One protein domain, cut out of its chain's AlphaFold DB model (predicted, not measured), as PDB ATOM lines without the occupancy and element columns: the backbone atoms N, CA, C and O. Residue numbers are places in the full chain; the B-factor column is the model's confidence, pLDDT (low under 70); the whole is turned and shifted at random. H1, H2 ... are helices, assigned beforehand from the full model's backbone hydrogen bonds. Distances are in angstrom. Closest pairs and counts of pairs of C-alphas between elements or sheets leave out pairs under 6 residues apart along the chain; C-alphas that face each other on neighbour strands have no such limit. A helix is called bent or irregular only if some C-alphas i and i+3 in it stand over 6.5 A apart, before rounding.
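AT A GLANCE: This is residues 46 to 232 of the 732 residues of an uncharacterized protein of Chloroflexi bacterium (UniProt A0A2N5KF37). Two very long helices, H3 and H7, run the same way at a shallow tilt through nearly the whole length of a rod, and shorter helices pack along them. H1 lies along H3; H2 and H6 lie in the half where H3 and H7 begin, H5 lies along H7 in the other half, and the tiny H4 sits at the turn between H3 and H5. The printed part has 187 residues with seven named helices, H1 to H7 in chain order, and no named strand, an all-helix class. H1, H3, H6 and H7 form an up-and-down bundle, each running against the one before it in the chain. The whole is loose, with a radius of gyration of the C-alphas of 20.5 A and spans of 71 by 31 by 24 A.

HOW THE PARTS SIT: H1, residues 46 to 73, touches H3, residues 92 to 135, at a shallow tilt of 19 degrees, opposite ways; the closest C-alphas, of Ala 66 and Leu 112, are 5.1 A apart. H1 has a kink of 38 degrees near residue 65. H2, residues 80 to 86, forms a helical hairpin with H3, the hub, which touches five other helices. H2 also touches residues 191 to 200 of H7, residues 188 to 231, with the closest C-alphas, of Glu 81 and Thr 196, 4.2 A apart. H4, residues 139 to 143, and H3 only just touch, with 3 pairs of C-alphas within 8 A, and only at the corner; the closest are Thr 134 and Gly 141, 4.9 A apart. H5, residues 145 to 157, touches residues 211 to 222 of H7, opposite ways at a shallow tilt of 3 degrees; the closest C-alphas, of Ile 151 and Glu 218, are 6.3 A apart. H5 is irregular, but only just: C-alphas 147 and 150 are 6.8 A apart. H6, residues 173 to 185, touches residues 99 to 114 of H3, with C-alphas of Glu 110 and Ala 173 closest at 4.3 A, and forms a helical hairpin with H7, where Leu 183 and Gln 191 are closest at 4.8 A between C-alphas. H3 and H7 touch at a shallow tilt of 24 degrees, the same way, closest at the C-alphas of Arg 120 and Asp 212, 6.6 A. H7 has a kink of 26 degrees near residue 202. H1 is apart from H5 and H6. Every O i to N i+4 pair is within hydrogen-bond range in H2, H3, H4 and H6, against 20 of 24 in H1, 5 of 9 in H5 and 38 of 40 in H7.

IN THESE COORDINATES: H1 begins at C-alpha 46, (26.439, -44.353, 16.924), and is 38.9 A long. H3 is 64.2 A long and ends at C-alpha 135, (31.785, -36.810, 25.447). H5 measures 19.8 A and H6 18.6 A, with H2 and H4 shorter. H7, 63.8 A long, ends at C-alpha 231, (32.954, -36.129, 9.269).

THE WHOLE: The C-alphas farthest apart, of Ser 91 and Pro 139, are 71.0 A apart. The printed part has no cut. The link from H5 to H6, residues 158 to 172, is long. Mean pLDDT of the printed part is 77.0, and 51 residues are under 70, among them 60 to 71, 132 to 143 and 152 to 170.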
ATOM      1  N   GLY A  46      27.152 -44.571  18.188       56.38
ATOM      2  CA  GLY A  46      26.439 -44.353  16.924       56.38
ATOM      3  C   GLY A  46      25.139 -45.151  16.822       56.38
ATOM      4  O   GLY A  46      24.122 -44.602  16.414       56.38
ATOM      5  N   ARG A  47      25.156 -46.423  17.244       58.44
ATOM      6  CA  ARG A  47      23.974 -47.296  17.196       58.44
ATOM      7  C   ARG A  47      22.929 -46.901  18.239       58.44
ATOM      8  O   ARG A  47      21.777 -46.757  17.877       58.44
ATOM      9  N   VAL A  48      23.329 -46.631  19.486       63.84
ATOM     10  CA  VAL A  48      22.388 -46.177  20.526       63.84
ATOM     11  C   VAL A  48      21.830 -44.797  20.188       63.84
ATOM     12  O   VAL A  48      20.651 -44.559  20.409       63.84
ATOM     13  N   LEU A  49      22.629 -43.903  19.590       70.44
ATOM     14  CA  LEU A  49      22.118 -42.620  19.101       70.44
ATOM     15  C   LEU A  49      21.113 -42.796  17.956       70.44
ATOM     16  O   LEU A  49      20.087 -42.120  17.952       70.44
ATOM     17  N   ALA A  50      21.379 -43.706  17.017       71.38
ATOM     18  CA  ALA A  50      20.443 -44.039  15.946       71.38
ATOM     19  C   ALA A  50      19.154 -44.670  16.490       71.38
ATOM     20  O   ALA A  50      18.072 -44.261  16.084       71.38
ATOM     21  N   ASP A  51      19.247 -45.588  17.454       71.75
ATOM     22  CA  ASP A  51      18.095 -46.227  18.100       71.75
ATOM     23  C   ASP A  51      17.272 -45.205  18.910       71.75
ATOM     24  O   ASP A  51      16.042 -45.182  18.828       71.75
ATOM     25  N   ALA A  52      17.934 -44.307  19.651       75.06
ATOM     26  CA  ALA A  52      17.286 -43.228  20.399       75.06
ATOM     27  C   ALA A  52      16.579 -42.240  19.462       75.06
ATOM     28  O   ALA A  52      15.432 -41.867  19.709       75.06
ATOM     29  N   ARG A  53      17.225 -41.875  18.349       81.62
ATOM     30  CA  ARG A  53      16.621 -41.057  17.293       81.62
ATOM     31  C   ARG A  53      15.430 -41.759  16.642       81.62
ATOM     32  O   ARG A  53      14.382 -41.148  16.500       81.62
ATOM     33  N   THR A  54      15.558 -43.044  16.328       81.19
ATOM     34  CA  THR A  54      14.467 -43.851  15.757       81.19
ATOM     35  C   THR A  54      13.283 -43.924  16.722       81.19
ATOM     36  O   THR A  54      12.136 -43.796  16.310       81.19
ATOM     37  N   THR A  55      13.547 -44.062  18.024       80.62
ATOM     38  CA  THR A  55      12.514 -44.037  19.072       80.62
ATOM     39  C   THR A  55      11.822 -42.675  19.142       80.62
ATOM     40  O   THR A  55      10.596 -42.614  19.231       80.62
ATOM     41  N   LEU A  56      12.590 -41.581  19.072       82.75
ATOM     42  CA  LEU A  56      12.056 -40.220  19.022       82.75
ATOM     43  C   LEU A  56      11.196 -39.995  17.766       82.75
ATOM     44  O   LEU A  56      10.103 -39.441  17.859       82.75
ATOM     45  N   GLU A  57      11.648 -40.460  16.602       81.81
ATOM     46  CA  GLU A  57      10.924 -40.372  15.329       81.81
ATOM     47  C   GLU A  57       9.647 -41.229  15.335       81.81
ATOM     48  O   GLU A  57       8.588 -40.750  14.932       81.81
ATOM     49  N   ALA A  58       9.688 -42.443  15.890       77.75
ATOM     50  CA  ALA A  58       8.512 -43.299  16.056       77.75
ATOM     51  C   ALA A  58       7.466 -42.702  17.019       77.75
ATOM     52  O   ALA A  58       6.272 -42.946  16.868       77.75
ATOM     53  N   ARG A  59       7.893 -41.905  18.006       74.31
ATOM     54  CA  ARG A  59       6.997 -41.145  18.898       74.31
ATOM     55  C   ARG A  59       6.471 -39.862  18.236       74.31
ATOM     56  O   ARG A  59       5.398 -39.389  18.598       74.31
ATOM     57  N   ALA A  60       7.179 -39.329  17.240       64.38
ATOM     58  CA  ALA A  60       6.781 -38.138  16.489       64.38
ATOM     59  C   ALA A  60       5.540 -38.364  15.606       64.38
ATOM     60  O   ALA A  60       4.748 -37.444  15.420       64.38
ATOM     61  N   SER A  61       5.333 -39.578  15.091       61.56
ATOM     62  CA  SER A  61       4.116 -39.912  14.335       61.56
ATOM     63  C   SER A  61       2.869 -39.931  15.229       61.56
ATOM     64  O   SER A  61       1.836 -39.391  14.845       61.56
ATOM     65  N   LEU A  62       2.982 -40.438  16.465       63.69
ATOM     66  CA  LEU A  62       1.921 -40.360  17.485       63.69
ATOM     67  C   LEU A  62       1.595 -38.909  17.871       63.69
ATOM     68  O   LEU A  62       0.436 -38.565  18.105       63.69
ATOM     69  N   ARG A  63       2.615 -38.044  17.906       61.81
ATOM     70  CA  ARG A  63       2.464 -36.600  18.108       61.81
ATOM     71  C   ARG A  63       1.699 -35.949  16.961       61.81
ATOM     72  O   ARG A  63       0.857 -35.111  17.235       61.81
ATOM     73  N   GLN A  64       1.939 -36.323  15.707       64.31
ATOM     74  CA  GLN A  64       1.232 -35.732  14.568       64.31
ATOM     75  C   GLN A  64      -0.278 -36.008  14.628       64.31
ATOM     76  O   GLN A  64      -1.071 -35.076  14.531       64.31
ATOM     77  N   THR A  65      -0.672 -37.241  14.955       61.41
ATOM     78  CA  THR A  65      -2.079 -37.600  15.214       61.41
ATOM     79  C   THR A  65      -2.661 -36.860  16.428       61.41
ATOM     80  O   THR A  65      -3.832 -36.486  16.441       61.41
ATOM     81  N   ALA A  66      -1.853 -36.601  17.461       58.41
ATOM     82  CA  ALA A  66      -2.271 -35.806  18.617       58.41
ATOM     83  C   ALA A  66      -2.344 -34.294  18.318       58.41
ATOM     84  O   ALA A  66      -3.211 -33.610  18.852       58.41
ATOM     85  N   MET A  67      -1.479 -33.760  17.453       62.19
ATOM     86  CA  MET A  67      -1.486 -32.365  17.000       62.19
ATOM     87  C   MET A  67      -2.678 -32.075  16.090       62.19
ATOM     88  O   MET A  67      -3.267 -31.007  16.194       62.19
ATOM     89  N   GLU A  68      -3.095 -33.035  15.267       62.59
ATOM     90  CA  GLU A  68      -4.371 -32.962  14.544       62.59
ATOM     91  C   GLU A  68      -5.560 -32.878  15.523       62.59
ATOM     92  O   GLU A  68      -6.498 -32.114  15.301       62.59
ATOM     93  N   ALA A  69      -5.489 -33.568  16.668       59.34
ATOM     94  CA  ALA A  69      -6.454 -33.419  17.763       59.34
ATOM     95  C   ALA A  69      -6.295 -32.105  18.561       59.34
ATOM     96  O   ALA A  69      -7.246 -31.667  19.210       59.34
ATOM     97  N   ALA A  70      -5.136 -31.439  18.489       63.34
ATOM     98  CA  ALA A  70      -4.907 -30.134  19.106       63.34
ATOM     99  C   ALA A  70      -5.691 -29.004  18.422       63.34
ATOM    100  O   ALA A  70      -5.811 -27.940  19.016       63.34
ATOM    101  N   ALA A  71      -6.327 -29.247  17.267       69.19
ATOM    102  CA  ALA A  71      -7.309 -28.335  16.669       69.19
ATOM    103  C   ALA A  71      -8.479 -27.996  17.618       69.19
ATOM    104  O   ALA A  71      -9.131 -26.967  17.468       69.19
ATOM    105  N   VAL A  72      -8.739 -28.835  18.632       71.94
ATOM    106  CA  VAL A  72      -9.669 -28.523  19.735       71.94
ATOM    107  C   VAL A  72      -9.275 -27.244  20.473       71.94
ATOM    108  O   VAL A  72     -10.138 -26.571  21.023       71.94
ATOM    109  N   LEU A  73      -7.988 -26.901  20.479       71.19
ATOM    110  CA  LEU A  73      -7.463 -25.708  21.117       71.19
ATOM    111  C   LEU A  73      -7.621 -24.450  20.254       71.19
ATOM    112  O   LEU A  73      -7.370 -23.373  20.777       71.19
ATOM    113  N   ASP A  74      -8.041 -24.520  18.995       76.50
ATOM    114  CA  ASP A  74      -8.059 -23.342  18.121       76.50
ATOM    115  C   ASP A  74      -9.419 -22.623  18.091       76.50
ATOM    116  O   ASP A  74     -10.492 -23.222  18.215       76.50
ATOM    117  N   GLY A  75      -9.372 -21.300  17.903       77.56
ATOM    118  CA  GLY A  75     -10.554 -20.444  17.759       77.56
ATOM    119  C   GLY A  75     -11.536 -20.522  18.937       77.56
ATOM    120  O   GLY A  75     -11.156 -20.798  20.071       77.56
ATOM    121  N   ALA A  76     -12.823 -20.300  18.655       77.75
ATOM    122  CA  ALA A  76     -13.890 -20.334  19.661       77.75
ATOM    123  C   ALA A  76     -14.095 -21.726  20.296       77.75
ATOM    124  O   ALA A  76     -14.651 -21.835  21.384       77.75
ATOM    125  N   ARG A  77     -13.631 -22.800  19.637       80.94
ATOM    126  CA  ARG A  77     -13.669 -24.162  20.190       80.94
ATOM    127  C   ARG A  77     -12.668 -24.321  21.337       80.94
ATOM    128  O   ARG A  77     -12.994 -24.976  22.322       80.94
ATOM    129  N   GLY A  78     -11.508 -23.673  21.255       77.56
ATOM    130  CA  GLY A  78     -10.475 -23.720  22.290       77.56
ATOM    131  C   GLY A  78     -10.770 -22.923  23.558       77.56
ATOM    132  O   GLY A  78     -10.053 -23.098  24.544       77.56
ATOM    133  N   ASP A  79     -11.799 -22.072  23.565       85.81
ATOM    134  CA  ASP A  79     -12.167 -21.271  24.735       85.81
ATOM    135  C   ASP A  79     -13.117 -22.045  25.663       85.81
ATOM    136  O   ASP A  79     -14.328 -21.821  25.716       85.81
ATOM    137  N   PHE A  80     -12.560 -23.024  26.382       87.06
ATOM    138  CA  PHE A  80     -13.321 -23.832  27.340       87.06
ATOM    139  C   PHE A  80     -13.911 -22.992  28.482       87.06
ATOM    140  O   PHE A  80     -14.966 -23.352  28.995       87.06
ATOM    141  N   GLU A  81     -13.276 -21.879  28.863       87.81
ATOM    142  CA  GLU A  81     -13.788 -20.990  29.911       87.81
ATOM    143  C   GLU A  81     -15.066 -20.295  29.430       87.81
ATOM    144  O   GLU A  81     -16.110 -20.414  30.075       87.81
ATOM    145  N   GLN A  82     -15.041 -19.678  28.247       89.81
ATOM    146  CA  GLN A  82     -16.222 -19.032  27.673       89.81
ATOM    147  C   GLN A  82     -17.338 -20.037  27.356       89.81
ATOM    148  O   GLN A  82     -18.502 -19.800  27.687       89.81
ATOM    149  N   ARG A  83     -16.999 -21.193  26.766       91.50
ATOM    150  CA  ARG A  83     -17.961 -22.273  26.478       91.50
ATOM    151  C   ARG A  83     -18.561 -22.874  27.750       91.50
ATOM    152  O   ARG A  83     -19.732 -23.246  27.753       91.50
ATOM    153  N   GLY A  84     -17.773 -22.964  28.819       90.19
ATOM    154  CA  GLY A  84     -18.220 -23.397  30.138       90.19
ATOM    155  C   GLY A  84     -19.202 -22.411  30.757       90.19
ATOM    156  O   GLY A  84     -20.278 -22.813  31.186       90.19
ATOM    157  N   LEU A  85     -18.879 -21.115  30.745       92.00
ATOM    158  CA  LEU A  85     -19.762 -20.058  31.250       92.00
ATOM    159  C   LEU A  85     -21.096 -20.002  30.489       92.00
ATOM    160  O   LEU A  85     -22.144 -19.855  31.119       92.00
ATOM    161  N   ALA A  86     -21.072 -20.221  29.170       92.06
ATOM    162  CA  ALA A  86     -22.268 -20.261  28.327       92.06
ATOM    163  C   ALA A  86     -23.268 -21.366  28.724       92.06
ATOM    164  O   ALA A  86     -24.461 -21.232  28.460       92.06
ATOM    165  N   LEU A  87     -22.840 -22.427  29.429       90.56
ATOM    166  CA  LEU A  87     -23.748 -23.475  29.928       90.56
ATOM    167  C   LEU A  87     -24.850 -22.926  30.850       90.56
ATOM    168  O   LEU A  87     -25.924 -23.530  30.944       90.56
ATOM    169  N   ARG A  88     -24.598 -21.793  31.523       92.69
ATOM    170  CA  ARG A  88     -25.567 -21.121  32.407       92.69
ATOM    171  C   ARG A  88     -26.741 -20.510  31.646       92.69
ATOM    172  O   ARG A  88     -27.828 -20.407  32.205       92.69
ATOM    173  N   GLU A  89     -26.525 -20.146  30.388       91.88
ATOM    174  CA  GLU A  89     -27.496 -19.444  29.541       91.88
ATOM    175  C   GLU A  89     -28.315 -20.409  28.668       91.88
ATOM    176  O   GLU A  89     -29.332 -20.026  28.095       91.88
ATOM    177  N   LEU A  90     -27.900 -21.679  28.592       91.12
ATOM    178  CA  LEU A  90     -28.543 -22.705  27.774       91.12
ATOM    179  C   LEU A  90     -29.739 -23.373  28.467       91.12
ATOM    180  O   LEU A  90     -29.756 -23.580  29.691       91.12
ATOM    181  N   SER A  91     -30.703 -23.791  27.640       89.31
ATOM    182  CA  SER A  91     -31.813 -24.661  28.037       89.31
ATOM    183  C   SER A  91     -31.294 -26.007  28.567       89.31
ATOM    184  O   SER A  91     -30.167 -26.410  28.281       89.31
ATOM    185  N   VAL A  92     -32.103 -26.741  29.338       82.69
ATOM    186  CA  VAL A  92     -31.681 -28.020  29.948       82.69
ATOM    187  C   VAL A  92     -31.238 -29.046  28.892       82.69
ATOM    188  O   VAL A  92     -30.250 -29.749  29.100       82.69
ATOM    189  N   THR A  93     -31.928 -29.103  27.752       81.81
ATOM    190  CA  THR A  93     -31.606 -30.002  26.633       81.81
ATOM    191  C   THR A  93     -30.335 -29.579  25.900       81.81
ATOM    192  O   THR A  93     -29.468 -30.418  25.653       81.81
ATOM    193  N   ASP A  94     -30.172 -28.284  25.623       87.19
ATOM    194  CA  ASP A  94     -28.998 -27.772  24.899       87.19
ATOM    195  C   ASP A  94     -27.737 -27.811  25.770       87.19
ATOM    196  O   ASP A  94     -26.634 -28.060  25.283       87.19
ATOM    197  N   ARG A  95     -27.900 -27.644  27.087       89.94
ATOM    198  CA  ARG A  95     -26.824 -27.759  28.075       89.94
ATOM    199  C   ARG A  95     -26.229 -29.160  28.110       89.94
ATOM    200  O   ARG A  95     -25.009 -29.283  28.146       89.94
ATOM    201  N   ALA A  96     -27.059 -30.204  28.092       85.69
ATOM    202  CA  ALA A  96     -26.578 -31.586  28.104       85.69
ATOM    203  C   ALA A  96     -25.734 -31.900  26.854       85.69
ATOM    204  O   ALA A  96     -24.650 -32.476  26.963       85.69
ATOM    205  N   ALA A  97     -26.179 -31.445  25.679       88.81
ATOM    206  CA  ALA A  97     -25.434 -31.589  24.428       88.81
ATOM    207  C   ALA A  97     -24.122 -30.777  24.424       88.81
ATOM    208  O   ALA A  97     -23.070 -31.276  24.007       88.81
ATOM    209  N   ALA A  98     -24.149 -29.543  24.936       90.12
ATOM    210  CA  ALA A  98     -22.965 -28.693  25.049       90.12
ATOM    211  C   ALA A  98     -21.929 -29.256  26.042       90.12
ATOM    212  O   ALA A  98     -20.733 -29.273  25.737       90.12
ATOM    213  N   ALA A  99     -22.373 -29.779  27.189       90.31
ATOM    214  CA  ALA A  99     -21.515 -30.420  28.186       90.31
ATOM    215  C   ALA A  99     -20.874 -31.715  27.658       90.31
ATOM    216  O   ALA A  99     -19.671 -31.912  27.825       90.31
ATOM    217  N   ALA A 100     -21.631 -32.547  26.933       90.50
ATOM    218  CA  ALA A 100     -21.092 -33.733  26.263       90.50
ATOM    219  C   ALA A 100     -20.025 -33.370  25.212       90.50
ATOM    220  O   ALA A 100     -19.007 -34.049  25.086       90.50
ATOM    221  N   THR A 101     -20.218 -32.259  24.497       91.81
ATOM    222  CA  THR A 101     -19.232 -31.751  23.532       91.81
ATOM    223  C   THR A 101     -17.954 -31.270  24.229       91.81
ATOM    224  O   THR A 101     -16.853 -31.597  23.788       91.81
ATOM    225  N   LEU A 102     -18.075 -30.536  25.345       91.88
ATOM    226  CA  LEU A 102     -16.931 -30.127  26.174       91.88
ATOM    227  C   LEU A 102     -16.172 -31.337  26.739       91.88
ATOM    228  O   LEU A 102     -14.942 -31.337  26.748       91.88
ATOM    229  N   ALA A 103     -16.883 -32.381  27.169       92.38
ATOM    230  CA  ALA A 103     -16.272 -33.612  27.659       92.38
ATOM    231  C   ALA A 103     -15.499 -34.358  26.561       92.38
ATOM    232  O   ALA A 103     -14.358 -34.768  26.779       92.38
ATOM    233  N   ALA A 104     -16.075 -34.482  25.361       91.00
ATOM    234  CA  ALA A 104     -15.407 -35.096  24.215       91.00
ATOM    235  C   ALA A 104     -14.121 -34.345  23.827       91.00
ATOM    236  O   ALA A 104     -13.087 -34.965  23.557       91.00
ATOM    237  N   ASP A 105     -14.162 -33.012  23.864       90.69
ATOM    238  CA  ASP A 105     -12.998 -32.155  23.646       90.69
ATOM    239  C   ASP A 105     -11.949 -32.323  24.771       90.69
ATOM    240  O   ASP A 105     -10.755 -32.442  24.492       90.69
ATOM    241  N   ALA A 106     -12.364 -32.449  26.036       89.94
ATOM    242  CA  ALA A 106     -11.462 -32.737  27.156       89.94
ATOM    243  C   ALA A 106     -10.783 -34.119  27.039       89.94
ATOM    244  O   ALA A 106      -9.595 -34.251  27.333       89.94
ATOM    245  N   ARG A 107     -11.473 -35.144  26.518       89.75
ATOM    246  CA  ARG A 107     -10.876 -36.462  26.197       89.75
ATOM    247  C   ARG A 107      -9.845 -36.397  25.068       89.75
ATOM    248  O   ARG A 107      -8.924 -37.214  25.005       89.75
ATOM    249  N   LEU A 108      -9.979 -35.444  24.146       86.88
ATOM    250  CA  LEU A 108      -8.944 -35.177  23.143       86.88
ATOM    251  C   LEU A 108      -7.711 -34.536  23.794       86.88
ATOM    252  O   LEU A 108      -6.594 -34.958  23.492       86.88
ATOM    253  N   LEU A 109      -7.901 -33.620  24.752       86.19
ATOM    254  CA  LEU A 109      -6.805 -33.044  25.543       86.19
ATOM    255  C   LEU A 109      -6.090 -34.078  26.426       86.19
ATOM    256  O   LEU A 109      -4.868 -34.036  26.526       86.19
ATOM    257  N   GLU A 110      -6.810 -35.049  26.995       87.50
ATOM    258  CA  GLU A 110      -6.228 -36.198  27.713       87.50
ATOM    259  C   GLU A 110      -5.225 -36.960  26.831       87.50
ATOM    260  O   GLU A 110      -4.073 -37.171  27.223       87.50
ATOM    261  N   ARG A 111      -5.639 -37.327  25.610       84.81
ATOM    262  CA  ARG A 111      -4.776 -38.023  24.642       84.81
ATOM    263  C   ARG A 111      -3.590 -37.166  24.210       84.81
ATOM    264  O   ARG A 111      -2.475 -37.676  24.114       84.81
ATOM    265  N   LEU A 112      -3.814 -35.871  23.988       83.19
ATOM    266  CA  LEU A 112      -2.755 -34.919  23.658       83.19
ATOM    267  C   LEU A 112      -1.712 -34.829  24.780       83.19
ATOM    268  O   LEU A 112      -0.518 -34.930  24.508       83.19
ATOM    269  N   ALA A 113      -2.148 -34.699  26.034       82.12
ATOM    270  CA  ALA A 113      -1.265 -34.612  27.194       82.12
ATOM    271  C   ALA A 113      -0.452 -35.901  27.406       82.12
ATOM    272  O   ALA A 113       0.752 -35.832  27.671       82.12
ATOM    273  N   ALA A 114      -1.071 -37.075  27.231       83.62
ATOM    274  CA  ALA A 114      -0.377 -38.362  27.294       83.62
ATOM    275  C   ALA A 114       0.724 -38.473  26.222       83.62
ATOM    276  O   ALA A 114       1.867 -38.817  26.536       83.62
ATOM    277  N   SER A 115       0.404 -38.122  24.972       81.06
ATOM    278  CA  SER A 115       1.360 -38.126  23.859       81.06
ATOM    279  C   SER A 115       2.495 -37.117  24.057       81.06
ATOM    280  O   SER A 115       3.656 -37.459  23.839       81.06
ATOM    281  N   ALA A 116       2.190 -35.906  24.532       79.19
ATOM    282  CA  ALA A 116       3.192 -34.880  24.824       79.19
ATOM    283  C   ALA A 116       4.165 -35.326  25.929       79.19
ATOM    284  O   ALA A 116       5.377 -35.159  25.803       79.19
ATOM    285  N   SER A 117       3.657 -35.958  26.994       79.56
ATOM    286  CA  SER A 117       4.502 -36.530  28.050       79.56
ATOM    287  C   SER A 117       5.421 -37.630  27.509       79.56
ATOM    288  O   SER A 117       6.616 -37.654  27.811       79.56
ATOM    289  N   ALA A 118       4.879 -38.519  26.674       80.31
ATOM    290  CA  ALA A 118       5.616 -39.608  26.043       80.31
ATOM    291  C   ALA A 118       6.701 -39.115  25.066       80.31
ATOM    292  O   ALA A 118       7.751 -39.756  24.952       80.31
ATOM    293  N   GLU A 119       6.466 -38.008  24.358       80.50
ATOM    294  CA  GLU A 119       7.465 -37.360  23.504       80.50
ATOM    295  C   GLU A 119       8.546 -36.670  24.331       80.50
ATOM    296  O   GLU A 119       9.729 -36.846  24.050       80.50
ATOM    297  N   ARG A 120       8.174 -35.934  25.382       81.12
ATOM    298  CA  ARG A 120       9.139 -35.264  26.263       81.12
ATOM    299  C   ARG A 120      10.114 -36.246  26.902       81.12
ATOM    300  O   ARG A 120      11.305 -35.957  27.004       81.12
ATOM    301  N   GLU A 121       9.633 -37.420  27.303       79.31
ATOM    302  CA  GLU A 121      10.490 -38.501  27.793       79.31
ATOM    303  C   GLU A 121      11.460 -38.999  26.705       79.31
ATOM    304  O   GLU A 121      12.656 -39.158  26.964       79.31
ATOM    305  N   ALA A 122      10.981 -39.173  25.468       81.69
ATOM    306  CA  ALA A 122      11.819 -39.559  24.334       81.69
ATOM    307  C   ALA A 122      12.858 -38.478  23.974       81.69
ATOM    308  O   ALA A 122      14.012 -38.817  23.723       81.69
ATOM    309  N   LEU A 123      12.490 -37.190  24.015       82.12
ATOM    310  CA  LEU A 123      13.400 -36.055  23.814       82.12
ATOM    311  C   LEU A 123      14.509 -36.042  24.864       82.12
ATOM    312  O   LEU A 123      15.679 -35.939  24.511       82.12
ATOM    313  N   ARG A 124      14.162 -36.227  26.144       77.56
ATOM    314  CA  ARG A 124      15.148 -36.333  27.232       77.56
ATOM    315  C   ARG A 124      16.078 -37.532  27.049       77.56
ATOM    316  O   ARG A 124      17.277 -37.426  27.289       77.56
ATOM    317  N   SER A 125      15.546 -38.674  26.614       74.25
ATOM    318  CA  SER A 125      16.351 -39.864  26.307       74.25
ATOM    319  C   SER A 125      17.319 -39.618  25.139       74.25
ATOM    320  O   SER A 125      18.502 -39.971  25.216       74.25
ATOM    321  N   TYR A 126      16.841 -38.957  24.080       81.69
ATOM    322  CA  TYR A 126      17.654 -38.574  22.930       81.69
ATOM    323  C   TYR A 126      18.746 -37.571  23.313       81.69
ATOM    324  O   TYR A 126      19.903 -37.818  22.985       81.69
ATOM    325  N   ASP A 127      18.423 -36.522  24.075       80.94
ATOM    326  CA  ASP A 127      19.396 -35.558  24.608       80.94
ATOM    327  C   ASP A 127      20.491 -36.257  25.422       80.94
ATOM    328  O   ASP A 127      21.675 -36.155  25.102       80.94
ATOM    329  N   ASN A 128      20.110 -37.082  26.402       66.50
ATOM    330  CA  ASN A 128      21.062 -37.845  27.214       66.50
ATOM    331  C   ASN A 128      22.024 -38.676  26.355       66.50
ATOM    332  O   ASN A 128      23.234 -38.703  26.602       66.50
ATOM    333  N   THR A 129      21.489 -39.339  25.330       69.62
ATOM    334  CA  THR A 129      22.273 -40.165  24.408       69.62
ATOM    335  C   THR A 129      23.191 -39.314  23.532       69.62
ATOM    336  O   THR A 129      24.362 -39.654  23.345       69.62
ATOM    337  N   LEU A 130      22.689 -38.194  23.020       74.75
ATOM    338  CA  LEU A 130      23.410 -37.259  22.164       74.75
ATOM    339  C   LEU A 130      24.571 -36.603  22.924       74.75
ATOM    340  O   LEU A 130      25.711 -36.652  22.462       74.75
ATOM    341  N   MET A 131      24.321 -36.118  24.141       70.62
ATOM    342  CA  MET A 131      25.337 -35.558  25.038       70.62
ATOM    343  C   MET A 131      26.382 -36.596  25.456       70.62
ATOM    344  O   MET A 131      27.575 -36.287  25.501       70.62
ATOM    345  N   ALA A 132      25.978 -37.844  25.723       61.88
ATOM    346  CA  ALA A 132      26.923 -38.934  25.967       61.88
ATOM    347  C   ALA A 132      27.826 -39.179  24.744       61.88
ATOM    348  O   ALA A 132      29.044 -39.270  24.886       61.88
ATOM    349  N   SER A 133      27.242 -39.186  23.543       68.75
ATOM    350  CA  SER A 133      27.950 -39.338  22.265       68.75
ATOM    351  C   SER A 133      28.972 -38.221  22.007       68.75
ATOM    352  O   SER A 133      30.017 -38.462  21.398       68.75
ATOM    353  N   THR A 134      28.691 -36.997  22.465       68.50
ATOM    354  CA  THR A 134      29.618 -35.856  22.390       68.50
ATOM    355  C   THR A 134      30.841 -36.050  23.280       68.50
ATOM    356  O   THR A 134      31.955 -35.735  22.861       68.50
ATOM    357  N   ARG A 135      30.673 -36.587  24.497       57.69
ATOM    358  CA  ARG A 135      31.785 -36.810  25.447       57.69
ATOM    359  C   ARG A 135      32.858 -37.742  24.874       57.69
ATOM    360  O   ARG A 135      34.034 -37.614  25.209       57.69
ATOM    361  N   ASP A 136      32.475 -38.619  23.949       56.31
ATOM    362  CA  ASP A 136      33.392 -39.521  23.254       56.31
ATOM    363  C   ASP A 136      34.279 -38.832  22.200       56.31
ATOM    364  O   ASP A 136      35.313 -39.387  21.817       56.31
ATOM    365  N   LEU A 137      33.946 -37.605  21.776       58.38
ATOM    366  CA  LEU A 137      34.733 -36.836  20.803       58.38
ATOM    367  C   LEU A 137      35.963 -36.135  21.395       58.38
ATOM    368  O   LEU A 137      36.742 -35.539  20.644       58.38
ATOM    369  N   GLY A 138      36.154 -36.175  22.718       58.06
ATOM    370  CA  GLY A 138      37.275 -35.513  23.389       58.06
ATOM    371  C   GLY A 138      37.361 -34.022  23.014       58.06
ATOM    372  O   GLY A 138      36.410 -33.292  23.292       58.06
ATOM    373  N   PRO A 139      38.436 -33.552  22.344       53.72
ATOM    374  CA  PRO A 139      38.568 -32.153  21.917       53.72
ATOM    375  C   PRO A 139      37.384 -31.624  21.096       53.72
ATOM    376  O   PRO A 139      36.959 -30.486  21.283       53.72
ATOM    377  N   GLY A 140      36.835 -32.452  20.198       63.56
ATOM    378  CA  GLY A 140      35.687 -32.072  19.372       63.56
ATOM    379  C   GLY A 140      34.408 -31.904  20.188       63.56
ATOM    380  O   GLY A 140      33.567 -31.085  19.841       63.56
ATOM    381  N   GLY A 141      34.287 -32.628  21.304       64.44
ATOM    382  CA  GLY A 141      33.151 -32.501  22.209       64.44
ATOM    383  C   GLY A 141      33.136 -31.163  22.944       64.44
ATOM    384  O   GLY A 141      32.088 -30.540  23.067       64.44
ATOM    385  N   GLU A 142      34.306 -30.668  23.355       58.53
ATOM    386  CA  GLU A 142      34.407 -29.349  23.987       58.53
ATOM    387  C   GLU A 142      34.178 -28.207  22.991       58.53
ATOM    388  O   GLU A 142      33.526 -27.223  23.332       58.53
ATOM    389  N   ALA A 143      34.654 -28.338  21.747       66.25
ATOM    390  CA  ALA A 143      34.360 -27.362  20.692       66.25
ATOM    391  C   ALA A 143      32.845 -27.220  20.445       66.25
ATOM    392  O   ALA A 143      32.368 -26.147  20.083       66.25
ATOM    393  N   LEU A 144      32.087 -28.290  20.702       71.38
ATOM    394  CA  LEU A 144      30.630 -28.321  20.636       71.38
ATOM    395  C   LEU A 144      29.947 -27.868  21.940       71.38
ATOM    396  O   LEU A 144      28.731 -27.693  21.941       71.38
ATOM    397  N   ARG A 145      30.676 -27.635  23.040       68.31
ATOM    398  CA  ARG A 145      30.086 -27.201  24.321       68.31
ATOM    399  C   ARG A 145      29.309 -25.883  24.216       68.31
ATOM    400  O   ARG A 145      28.227 -25.815  24.781       68.31
ATOM    401  N   PRO A 146      29.757 -24.845  23.484       70.94
ATOM    402  CA  PRO A 146      28.935 -23.649  23.290       70.94
ATOM    403  C   PRO A 146      27.599 -23.949  22.597       70.94
ATOM    404  O   PRO A 146      26.599 -23.295  22.877       70.94
ATOM    405  N   ALA A 147      27.554 -24.968  21.732       76.81
ATOM    406  CA  ALA A 147      26.339 -25.365  21.031       76.81
ATOM    407  C   ALA A 147      25.322 -26.085  21.933       76.81
ATOM    408  O   ALA A 147      24.165 -26.195  21.538       76.81
ATOM    409  N   THR A 148      25.706 -26.513  23.143       71.12
ATOM    410  CA  THR A 148      24.761 -27.050  24.134       71.12
ATOM    411  C   THR A 148      24.064 -25.951  24.934       71.12
ATOM    412  O   THR A 148      23.052 -26.215  25.573       71.12
ATOM    413  N   TRP A 149      24.548 -24.705  24.890       67.38
ATOM    414  CA  TRP A 149      23.971 -23.611  25.672       67.38
ATOM    415  C   TRP A 149      22.481 -23.357  25.391       67.38
ATOM    416  O   TRP A 149      21.722 -23.283  26.354       67.38
ATOM    417  N   PRO A 150      22.008 -23.303  24.128       74.19
ATOM    418  CA  PRO A 150      20.583 -23.115  23.848       74.19
ATOM    419  C   PRO A 150      19.706 -24.242  24.402       74.19
ATOM    420  O   PRO A 150      18.628 -23.979  24.926       74.19
ATOM    421  N   ILE A 151      20.197 -25.486  24.365       73.94
ATOM    422  CA  ILE A 151      19.539 -26.645  24.988       73.94
ATOM    423  C   ILE A 151      19.404 -26.424  26.496       73.94
ATOM    424  O   ILE A 151      18.315 -26.574  27.052       73.94
ATOM    425  N   VAL A 152      20.492 -26.011  27.152       62.75
ATOM    426  CA  VAL A 152      20.481 -25.708  28.587       62.75
ATOM    427  C   VAL A 152      19.486 -24.596  28.904       62.75
ATOM    428  O   VAL A 152      18.756 -24.745  29.874       62.75
ATOM    429  N   GLU A 153      19.429 -23.520  28.111       64.25
ATOM    430  CA  GLU A 153      18.468 -22.420  28.286       64.25
ATOM    431  C   GLU A 153      17.015 -22.875  28.118       64.25
ATOM    432  O   GLU A 153      16.170 -22.518  28.933       64.25
ATOM    433  N   LEU A 154      16.711 -23.710  27.124       69.50
ATOM    434  CA  LEU A 154      15.357 -24.239  26.935       69.50
ATOM    435  C   LEU A 154      14.923 -25.122  28.104       69.50
ATOM    436  O   LEU A 154      13.798 -24.993  28.582       69.50
ATOM    437  N   LEU A 155      15.827 -25.954  28.628       65.12
ATOM    438  CA  LEU A 155      15.566 -26.785  29.805       65.12
ATOM    439  C   LEU A 155      15.207 -25.976  31.060       65.12
ATOM    440  O   LEU A 155      14.554 -26.508  31.952       65.12
ATOM    441  N   LYS A 156      15.576 -24.693  31.123       58.38
ATOM    442  CA  LYS A 156      15.185 -23.780  32.210       58.38
ATOM    443  C   LYS A 156      13.733 -23.347  32.159       58.38
ATOM    444  O   LYS A 156      13.173 -22.994  33.192       58.38
ATOM    445  N   LEU A 157      13.189 -23.290  30.947       64.94
ATOM    446  CA  LEU A 157      11.831 -22.843  30.662       64.94
ATOM    447  C   LEU A 157      10.824 -23.976  30.842       64.94
ATOM    448  O   LEU A 157       9.635 -23.716  31.010       64.94
ATOM    449  N   TYR A 158      11.292 -25.228  30.824       62.28
ATOM    450  CA  TYR A 158      10.474 -26.330  31.298       62.28
ATOM    451  C   TYR A 158      10.145 -26.092  32.766       62.28
ATOM    452  O   TYR A 158      11.073 -25.871  33.544       62.28
ATOM    453  N   PRO A 159       8.867 -26.173  33.164       53.81
ATOM    454  CA  PRO A 159       8.517 -26.077  34.565       53.81
ATOM    455  C   PRO A 159       9.287 -27.171  35.331       53.81
ATOM    456  O   PRO A 159       9.109 -28.360  35.037       53.81
ATOM    457  N   PRO A 160      10.157 -26.812  36.295       46.31
ATOM    458  CA  PRO A 160      10.549 -27.738  37.350       46.31
ATOM    459  C   PRO A 160       9.297 -28.026  38.200       46.31
ATOM    460  O   PRO A 160       8.253 -27.417  37.952       46.31
ATOM    461  N   PRO A 161       9.316 -28.962  39.166       40.97
ATOM    462  CA  PRO A 161       8.202 -29.073  40.105       40.97
ATOM    463  C   PRO A 161       7.855 -27.670  40.635       40.97
ATOM    464  O   PRO A 161       8.616 -27.097  41.401       40.97
ATOM    465  N   VAL A 162       6.705 -27.144  40.194       44.44
ATOM    466  CA  VAL A 162       6.169 -25.795  40.451       44.44
ATOM    467  C   VAL A 162       6.936 -24.637  39.775       44.44
ATOM    468  O   VAL A 162       8.105 -24.401  40.055       44.44
ATOM    469  N   GLY A 163       6.262 -23.839  38.926       42.88
ATOM    470  CA  GLY A 163       6.912 -22.631  38.395       42.88
ATOM    471  C   GLY A 163       6.274 -21.828  37.259       42.88
ATOM    472  O   GLY A 163       6.990 -21.049  36.645       42.88
ATOM    473  N   LEU A 164       4.978 -21.947  36.969       39.66
ATOM    474  CA  LEU A 164       4.251 -20.942  36.182       39.66
ATOM    475  C   LEU A 164       2.936 -20.686  36.902       39.66
ATOM    476  O   LEU A 164       2.001 -21.440  36.696       39.66
ATOM    477  N   ARG A 165       2.895 -19.660  37.771       48.44
ATOM    478  CA  ARG A 165       1.753 -19.341  38.651       48.44
ATOM    479  C   ARG A 165       1.395 -20.499  39.616       48.44
ATOM    480  O   ARG A 165       1.230 -21.647  39.225       48.44
ATOM    481  N   SER A 166       1.281 -20.238  40.920       45.72
ATOM    482  CA  SER A 166       0.907 -21.284  41.904       45.72
ATOM    483  C   SER A 166      -0.455 -21.933  41.607       45.72
ATOM    484  O   SER A 166      -0.750 -23.012  42.110       45.72
ATOM    485  N   ASP A 167      -1.261 -21.268  40.784       51.47
ATOM    486  CA  ASP A 167      -2.596 -21.636  40.338       51.47
ATOM    487  C   ASP A 167      -2.641 -22.430  39.008       51.47
ATOM    488  O   ASP A 167      -3.715 -22.904  38.653       51.47
ATOM    489  N   TRP A 168      -1.543 -22.562  38.238       56.75
ATOM    490  CA  TRP A 168      -1.581 -23.101  36.857       56.75
ATOM    491  C   TRP A 168      -0.611 -24.278  36.690       56.75
ATOM    492  O   TRP A 168       0.498 -24.150  36.171       56.75
ATOM    493  N   TRP A 169      -1.023 -25.461  37.143       54.84
ATOM    494  CA  TRP A 169      -0.202 -26.666  37.019       54.84
ATOM    495  C   TRP A 169      -0.149 -27.146  35.563       54.84
ATOM    496  O   TRP A 169      -1.160 -27.065  34.864       54.84
ATOM    497  N   PRO A 170       0.999 -27.663  35.084       62.47
ATOM    498  CA  PRO A 170       1.059 -28.326  33.790       62.47
ATOM    499  C   PRO A 170       0.156 -29.572  33.839       62.47
ATOM    500  O   PRO A 170       0.447 -30.491  34.610       62.47
ATOM    501  N   PRO A 171      -0.949 -29.605  33.076       71.38
ATOM    502  CA  PRO A 171      -1.943 -30.657  33.216       71.38
ATOM    503  C   PRO A 171      -1.415 -31.976  32.640       71.38
ATOM    504  O   PRO A 171      -0.831 -32.008  31.554       71.38
ATOM    505  N   ASP A 172      -1.620 -33.068  33.374       81.88
ATOM    506  CA  ASP A 172      -1.357 -34.424  32.899       81.88
ATOM    507  C   ASP A 172      -2.618 -35.042  32.271       81.88
ATOM    508  O   ASP A 172      -3.710 -34.471  32.292       81.88
ATOM    509  N   ALA A 173      -2.484 -36.233  31.687       85.81
ATOM    510  CA  ALA A 173      -3.632 -36.936  31.115       85.81
ATOM    511  C   ALA A 173      -4.739 -37.177  32.163       85.81
ATOM    512  O   ALA A 173      -5.925 -37.045  31.864       85.81
ATOM    513  N   ALA A 174      -4.361 -37.455  33.416       86.75
ATOM    514  CA  ALA A 174      -5.304 -37.713  34.497       86.75
ATOM    515  C   ALA A 174      -6.133 -36.472  34.871       86.75
ATOM    516  O   ALA A 174      -7.305 -36.606  35.221       86.75
ATOM    517  N   PHE A 175      -5.557 -35.271  34.788       88.38
ATOM    518  CA  PHE A 175      -6.262 -34.004  34.964       88.38
ATOM    519  C   PHE A 175      -7.408 -33.861  33.957       88.38
ATOM    520  O   PHE A 175      -8.558 -33.680  34.358       88.38
ATOM    521  N   PHE A 176      -7.125 -34.035  32.664       89.38
ATOM    522  CA  PHE A 176      -8.146 -33.930  31.620       89.38
ATOM    523  C   PHE A 176      -9.181 -35.057  31.692       89.38
ATOM    524  O   PHE A 176     -10.363 -34.806  31.469       89.38
ATOM    525  N   ALA A 177      -8.772 -36.268  32.085       91.38
ATOM    526  CA  ALA A 177      -9.690 -37.382  32.318       91.38
ATOM    527  C   ALA A 177     -10.701 -37.079  33.440       91.38
ATOM    528  O   ALA A 177     -11.895 -37.346  33.290       91.38
ATOM    529  N   ARG A 178     -10.241 -36.493  34.559       92.44
ATOM    530  CA  ARG A 178     -11.118 -36.062  35.665       92.44
ATOM    531  C   ARG A 178     -12.060 -34.943  35.229       92.44
ATOM    532  O   ARG A 178     -13.250 -35.017  35.523       92.44
ATOM    533  N   GLY A 179     -11.542 -33.950  34.509       91.31
ATOM    534  CA  GLY A 179     -12.349 -32.848  33.991       91.31
ATOM    535  C   GLY A 179     -13.426 -33.319  33.006       91.31
ATOM    536  O   GLY A 179     -14.577 -32.907  33.117       91.31
ATOM    537  N   ALA A 180     -13.101 -34.255  32.108       93.06
ATOM    538  CA  ALA A 180     -14.074 -34.867  31.199       93.06
ATOM    539  C   ALA A 180     -15.196 -35.596  31.960       93.06
ATOM    540  O   ALA A 180     -16.370 -35.388  31.666       93.06
ATOM    541  N   ALA A 181     -14.854 -36.384  32.986       93.62
ATOM    542  CA  ALA A 181     -15.847 -37.080  33.808       93.62
ATOM    543  C   ALA A 181     -16.768 -36.111  34.578       93.62
ATOM    544  O   ALA A 181     -17.966 -36.357  34.707       93.62
ATOM    545  N   GLN A 182     -16.229 -34.987  35.066       92.50
ATOM    546  CA  GLN A 182     -17.029 -33.935  35.706       92.50
ATOM    547  C   GLN A 182     -17.986 -33.257  34.718       92.50
ATOM    548  O   GLN A 182     -19.128 -32.974  35.072       92.50
ATOM    549  N   LEU A 183     -17.558 -33.046  33.473       92.94
ATOM    550  CA  LEU A 183     -18.413 -32.500  32.417       92.94
ATOM    551  C   LEU A 183     -19.555 -33.461  32.034       92.94
ATOM    552  O   LEU A 183     -20.661 -33.001  31.761       92.94
ATOM    553  N   GLU A 184     -19.322 -34.777  32.074       90.75
ATOM    554  CA  GLU A 184     -20.317 -35.810  31.729       90.75
ATOM    555  C   GLU A 184     -21.374 -36.039  32.819       90.75
ATOM    556  O   GLU A 184     -22.537 -36.278  32.496       90.75
ATOM    557  N   ALA A 185     -20.987 -35.996  34.099       84.62
ATOM    558  CA  ALA A 185     -21.808 -36.548  35.183       84.62
ATOM    559  C   ALA A 185     -22.160 -35.570  36.318       84.62
ATOM    560  O   ALA A 185     -22.935 -35.932  37.205       84.62
ATOM    561  N   ALA A 186     -21.598 -34.356  36.340       82.88
ATOM    562  CA  ALA A 186     -21.811 -33.413  37.437       82.88
ATOM    563  C   ALA A 186     -22.936 -32.394  37.161       82.88
ATOM    564  O   ALA A 186     -23.387 -32.213  36.033       82.88
ATOM    565  N   GLY A 187     -23.396 -31.706  38.212       88.25
ATOM    566  CA  GLY A 187     -24.347 -30.595  38.083       88.25
ATOM    567  C   GLY A 187     -23.724 -29.348  37.437       88.25
ATOM    568  O   GLY A 187     -22.502 -29.217  37.393       88.25
ATOM    569  N   LEU A 188     -24.565 -28.405  36.990       89.62
ATOM    570  CA  LEU A 188     -24.162 -27.210  36.223       89.62
ATOM    571  C   LEU A 188     -22.932 -26.487  36.800       89.62
ATOM    572  O   LEU A 188     -21.978 -26.243  36.071       89.62
ATOM    573  N   GLU A 189     -22.922 -26.162  38.095       92.31
ATOM    574  CA  GLU A 189     -21.804 -25.413  38.693       92.31
ATOM    575  C   GLU A 189     -20.480 -26.190  38.659       92.31
ATOM    576  O   GLU A 189     -19.422 -25.604  38.442       92.31
ATOM    577  N   ALA A 190     -20.529 -27.516  38.795       88.25
ATOM    578  CA  ALA A 190     -19.348 -28.364  38.676       88.25
ATOM    579  C   ALA A 190     -18.882 -28.499  37.214       88.25
ATOM    580  O   ALA A 190     -17.679 -28.507  36.964       88.25
ATOM    581  N   GLN A 191     -19.807 -28.534  36.247       92.50
ATOM    582  CA  GLN A 191     -19.475 -28.520  34.816       92.50
ATOM    583  C   GLN A 191     -18.811 -27.194  34.404       92.50
ATOM    584  O   GLN A 191     -17.790 -27.201  33.718       92.50
ATOM    585  N   VAL A 192     -19.344 -26.057  34.867       92.50
ATOM    586  CA  VAL A 192     -18.776 -24.718  34.625       92.50
ATOM    587  C   VAL A 192     -17.383 -24.603  35.250       92.50
ATOM    588  O   VAL A 192     -16.453 -24.123  34.597       92.50
ATOM    589  N   ALA A 193     -17.211 -25.075  36.490       89.62
ATOM    590  CA  ALA A 193     -15.919 -25.069  37.174       89.62
ATOM    591  C   ALA A 193     -14.875 -25.926  36.439       89.62
ATOM    592  O   ALA A 193     -13.778 -25.439  36.169       89.62
ATOM    593  N   ALA A 194     -15.236 -27.151  36.041       89.44
ATOM    594  CA  ALA A 194     -14.357 -28.051  35.297       89.44
ATOM    595  C   ALA A 194     -13.933 -27.456  33.944       89.44
ATOM    596  O   ALA A 194     -12.750 -27.462  33.607       89.44
ATOM    597  N   ALA A 195     -14.875 -26.886  33.182       90.06
ATOM    598  CA  ALA A 195     -14.581 -26.226  31.909       90.06
ATOM    599  C   ALA A 195     -13.649 -25.012  32.083       90.06
ATOM    600  O   ALA A 195     -12.710 -24.831  31.310       90.06
ATOM    601  N   THR A 196     -13.854 -24.223  33.140       87.75
ATOM    602  CA  THR A 196     -13.002 -23.071  33.481       87.75
ATOM    603  C   THR A 196     -11.579 -23.506  33.843       87.75
ATOM    604  O   THR A 196     -10.603 -22.921  33.372       87.75
ATOM    605  N   GLU A 197     -11.439 -24.556  34.657       85.69
ATOM    606  CA  GLU A 197     -10.139 -25.100  35.064       85.69
ATOM    607  C   GLU A 197      -9.383 -25.707  33.872       85.69
ATOM    608  O   GLU A 197      -8.197 -25.425  33.670       85.69
ATOM    609  N   ILE A 198     -10.087 -26.461  33.017       86.75
ATOM    610  CA  ILE A 198      -9.554 -26.969  31.748       86.75
ATOM    611  C   ILE A 198      -9.078 -25.802  30.880       86.75
ATOM    612  O   ILE A 198      -7.924 -25.821  30.450       86.75
ATOM    613  N   GLY A 199      -9.904 -24.770  30.681       84.25
ATOM    614  CA  GLY A 199      -9.575 -23.594  29.871       84.25
ATOM    615  C   GLY A 199      -8.264 -22.937  30.289       84.25
ATOM    616  O   GLY A 199      -7.364 -22.785  29.461       84.25
ATOM    617  N   ARG A 200      -8.091 -22.672  31.587       79.88
ATOM    618  CA  ARG A 200      -6.846 -22.100  32.132       79.88
ATOM    619  C   ARG A 200      -5.639 -23.011  31.913       79.88
ATOM    620  O   ARG A 200      -4.575 -22.550  31.504       79.88
ATOM    621  N   SER A 201      -5.808 -24.317  32.115       77.62
ATOM    622  CA  SER A 201      -4.727 -25.298  31.953       77.62
ATOM    623  C   SER A 201      -4.268 -25.479  30.497       77.62
ATOM    624  O   SER A 201      -3.102 -25.799  30.243       77.62
ATOM    625  N   THR A 202      -5.153 -25.232  29.519       77.12
ATOM    626  CA  THR A 202      -4.827 -25.400  28.095       77.12
ATOM    627  C   THR A 202      -3.724 -24.450  27.624       77.12
ATOM    628  O   THR A 202      -2.924 -24.818  26.762       77.12
ATOM    629  N   TYR A 203      -3.607 -23.264  28.231       74.31
ATOM    630  CA  TYR A 203      -2.534 -22.310  27.946       74.31
ATOM    631  C   TYR A 203      -1.154 -22.876  28.312       74.31
ATOM    632  O   TYR A 203      -0.226 -22.833  27.500       74.31
ATOM    633  N   SER A 204      -1.038 -23.486  29.494       74.69
ATOM    634  CA  SER A 204       0.186 -24.157  29.947       74.69
ATOM    635  C   SER A 204       0.549 -25.340  29.045       74.69
ATOM    636  O   SER A 204       1.722 -25.538  28.723       74.69
ATOM    637  N   LEU A 205      -0.449 -26.099  28.572       77.62
ATOM    638  CA  LEU A 205      -0.228 -27.195  27.625       77.62
ATOM    639  C   LEU A 205       0.313 -26.692  26.273       77.62
ATOM    640  O   LEU A 205       1.248 -27.289  25.741       77.62
ATOM    641  N   ARG A 206      -0.200 -25.571  25.741       77.56
ATOM    642  CA  ARG A 206       0.327 -24.958  24.503       77.56
ATOM    643  C   ARG A 206       1.772 -24.498  24.654       77.56
ATOM    644  O   ARG A 206       2.592 -24.781  23.784       77.56
ATOM    645  N   GLN A 207       2.098 -23.827  25.760       76.44
ATOM    646  CA  GLN A 207       3.471 -23.393  26.030       76.44
ATOM    647  C   GLN A 207       4.438 -24.579  26.106       76.44
ATOM    648  O   GLN A 207       5.536 -24.518  25.555       76.44
ATOM    649  N   LEU A 208       4.022 -25.673  26.746       76.12
ATOM    650  CA  LEU A 208       4.818 -26.895  26.830       76.12
ATOM    651  C   LEU A 208       5.071 -27.536  25.462       76.12
ATOM    652  O   LEU A 208       6.201 -27.924  25.182       76.12
ATOM    653  N   LEU A 209       4.054 -27.614  24.603       78.12
ATOM    654  CA  LEU A 209       4.198 -28.147  23.244       78.12
ATOM    655  C   LEU A 209       5.145 -27.289  22.389       78.12
ATOM    656  O   LEU A 209       5.971 -27.820  21.641       78.12
ATOM    657  N   ASP A 210       5.067 -25.965  22.515       79.88
ATOM    658  CA  ASP A 210       5.984 -25.031  21.851       79.88
ATOM    659  C   ASP A 210       7.430 -25.197  22.362       79.88
ATOM    660  O   ASP A 210       8.384 -25.249  21.580       79.88
ATOM    661  N   LEU A 211       7.613 -25.382  23.674       80.50
ATOM    662  CA  LEU A 211       8.913 -25.714  24.267       80.50
ATOM    663  C   LEU A 211       9.468 -27.050  23.756       80.50
ATOM    664  O   LEU A 211      10.622 -27.078  23.330       80.50
ATOM    665  N   ASP A 212       8.659 -28.115  23.718       82.00
ATOM    666  CA  ASP A 212       9.047 -29.430  23.182       82.00
ATOM    667  C   ASP A 212       9.486 -29.332  21.709       82.00
ATOM    668  O   ASP A 212      10.473 -29.947  21.299       82.00
ATOM    669  N   THR A 213       8.815 -28.489  20.916       83.94
ATOM    670  CA  THR A 213       9.173 -28.220  19.512       83.94
ATOM    671  C   THR A 213      10.519 -27.516  19.382       83.94
ATOM    672  O   THR A 213      11.388 -27.969  18.629       83.94
ATOM    673  N   ARG A 214      10.717 -26.421  20.126       85.25
ATOM    674  CA  ARG A 214      11.983 -25.673  20.123       85.25
ATOM    675  C   ARG A 214      13.141 -26.536  20.605       85.25
ATOM    676  O   ARG A 214      14.207 -26.532  19.995       85.25
ATOM    677  N   TYR A 215      12.916 -27.318  21.656       85.62
ATOM    678  CA  TYR A 215      13.924 -28.199  22.227       85.62
ATOM    679  C   TYR A 215      14.362 -29.281  21.243       85.62
ATOM    680  O   TYR A 215      15.561 -29.478  21.044       85.62
ATOM    681  N   ARG A 216      13.414 -29.907  20.540       87.81
ATOM    682  CA  ARG A 216      13.720 -30.841  19.453       87.81
ATOM    683  C   ARG A 216      14.565 -30.205  18.352       87.81
ATOM    684  O   ARG A 216      15.575 -30.780  17.963       87.81
ATOM    685  N   SER A 217      14.177 -29.021  17.874       89.19
ATOM    686  CA  SER A 217      14.908 -28.312  16.816       89.19
ATOM    687  C   SER A 217      16.363 -28.034  17.208       89.19
ATOM    688  O   SER A 217      17.275 -28.265  16.411       89.19
ATOM    689  N   GLU A 218      16.600 -27.617  18.453       88.44
ATOM    690  CA  GLU A 218      17.954 -27.412  18.971       88.44
ATOM    691  C   GLU A 218      18.748 -28.720  19.091       88.44
ATOM    692  O   GLU A 218      19.935 -28.741  18.754       88.44
ATOM    693  N   LEU A 219      18.114 -29.824  19.503       87.44
ATOM    694  CA  LEU A 219      18.750 -31.148  19.531       87.44
ATOM    695  C   LEU A 219      19.122 -31.637  18.124       87.44
ATOM    696  O   LEU A 219      20.218 -32.162  17.934       87.44
ATOM    697  N   ASP A 220      18.262 -31.429  17.128       88.94
ATOM    698  CA  ASP A 220      18.541 -31.793  15.734       88.94
ATOM    699  C   ASP A 220      19.675 -30.941  15.142       88.94
ATOM    700  O   ASP A 220      20.595 -31.475  14.511       88.94
ATOM    701  N   ARG A 221      19.678 -29.628  15.418       90.62
ATOM    702  CA  ARG A 221      20.782 -28.722  15.061       90.62
ATOM    703  C   ARG A 221      22.094 -29.184  15.690       90.62
ATOM    704  O   ARG A 221      23.123 -29.247  15.016       90.62
ATOM    705  N   TYR A 222      22.062 -29.540  16.970       86.19
ATOM    706  CA  TYR A 222      23.227 -30.042  17.687       86.19
ATOM    707  C   TYR A 222      23.718 -31.387  17.131       86.19
ATOM    708  O   TYR A 222      24.919 -31.565  16.922       86.19
ATOM    709  N   ALA A 223      22.812 -32.309  16.799       86.56
ATOM    710  CA  ALA A 223      23.150 -33.581  16.165       86.56
ATOM    711  C   ALA A 223      23.795 -33.398  14.782       86.56
ATOM    712  O   ALA A 223      24.743 -34.112  14.444       86.56
ATOM    713  N   ALA A 224      23.343 -32.420  13.993       86.94
ATOM    714  CA  ALA A 224      23.971 -32.074  12.720       86.94
ATOM    715  C   ALA A 224      25.408 -31.559  12.911       86.94
ATOM    716  O   ALA A 224      26.321 -32.031  12.231       86.94
ATOM    717  N   LEU A 225      25.631 -30.666  13.884       85.06
ATOM    718  CA  LEU A 225      26.973 -30.187  14.244       85.06
ATOM    719  C   LEU A 225      27.879 -31.330  14.715       85.06
ATOM    720  O   LEU A 225      29.035 -31.415  14.305       85.06
ATOM    721  N   LEU A 226      27.346 -32.241  15.529       81.75
ATOM    722  CA  LEU A 226      28.061 -33.426  15.993       81.75
ATOM    723  C   LEU A 226      28.506 -34.318  14.825       81.75
ATOM    724  O   LEU A 226      29.650 -34.774  14.785       81.75
ATOM    725  N   ASN A 227      27.616 -34.553  13.862       81.69
ATOM    726  CA  ASN A 227      27.913 -35.345  12.671       81.69
ATOM    727  C   ASN A 227      28.936 -34.652  11.761       81.69
ATOM    728  O   ASN A 227      29.862 -35.311  11.290       81.69
ATOM    729  N   ALA A 228      28.837 -33.333  11.577       81.38
ATOM    730  CA  ALA A 228      29.834 -32.552  10.843       81.38
ATOM    731  C   ALA A 228      31.219 -32.631  11.511       81.38
ATOM    732  O   ALA A 228      32.229 -32.858  10.840       81.38
ATOM    733  N   GLN A 229      31.265 -32.546  12.845       75.81
ATOM    734  CA  GLN A 229      32.503 -32.683  13.613       75.81
ATOM    735  C   GLN A 229      33.128 -34.078  13.459       75.81
ATOM    736  O   GLN A 229      34.348 -34.204  13.409       75.81
ATOM    737  N   ARG A 230      32.309 -35.132  13.354       72.50
ATOM    738  CA  ARG A 230      32.773 -36.505  13.079       72.50
ATOM    739  C   ARG A 230      33.263 -36.695  11.648       72.50
ATOM    740  O   ARG A 230      34.203 -37.456  11.435       72.50
ATOM    741  N   ALA A 231      32.628 -36.028  10.688       70.06
ATOM    742  CA  ALA A 231      32.954 -36.129   9.269       70.06
ATOM    743  C   ALA A 231      34.235 -35.372   8.884       70.06
ATOM    744  O   ALA A 231      34.796 -35.642   7.826       70.06
ATOM    745  N   THR A 232      34.709 -34.452   9.731       64.88
ATOM    746  CA  THR A 232      35.917 -33.660   9.475       64.88
ATOM    747  C   THR A 232      37.116 -34.313  10.177       64.88
ATOM    748  O   THR A 232      37.321 -34.078  11.372       64.88
TER     749      THR A 232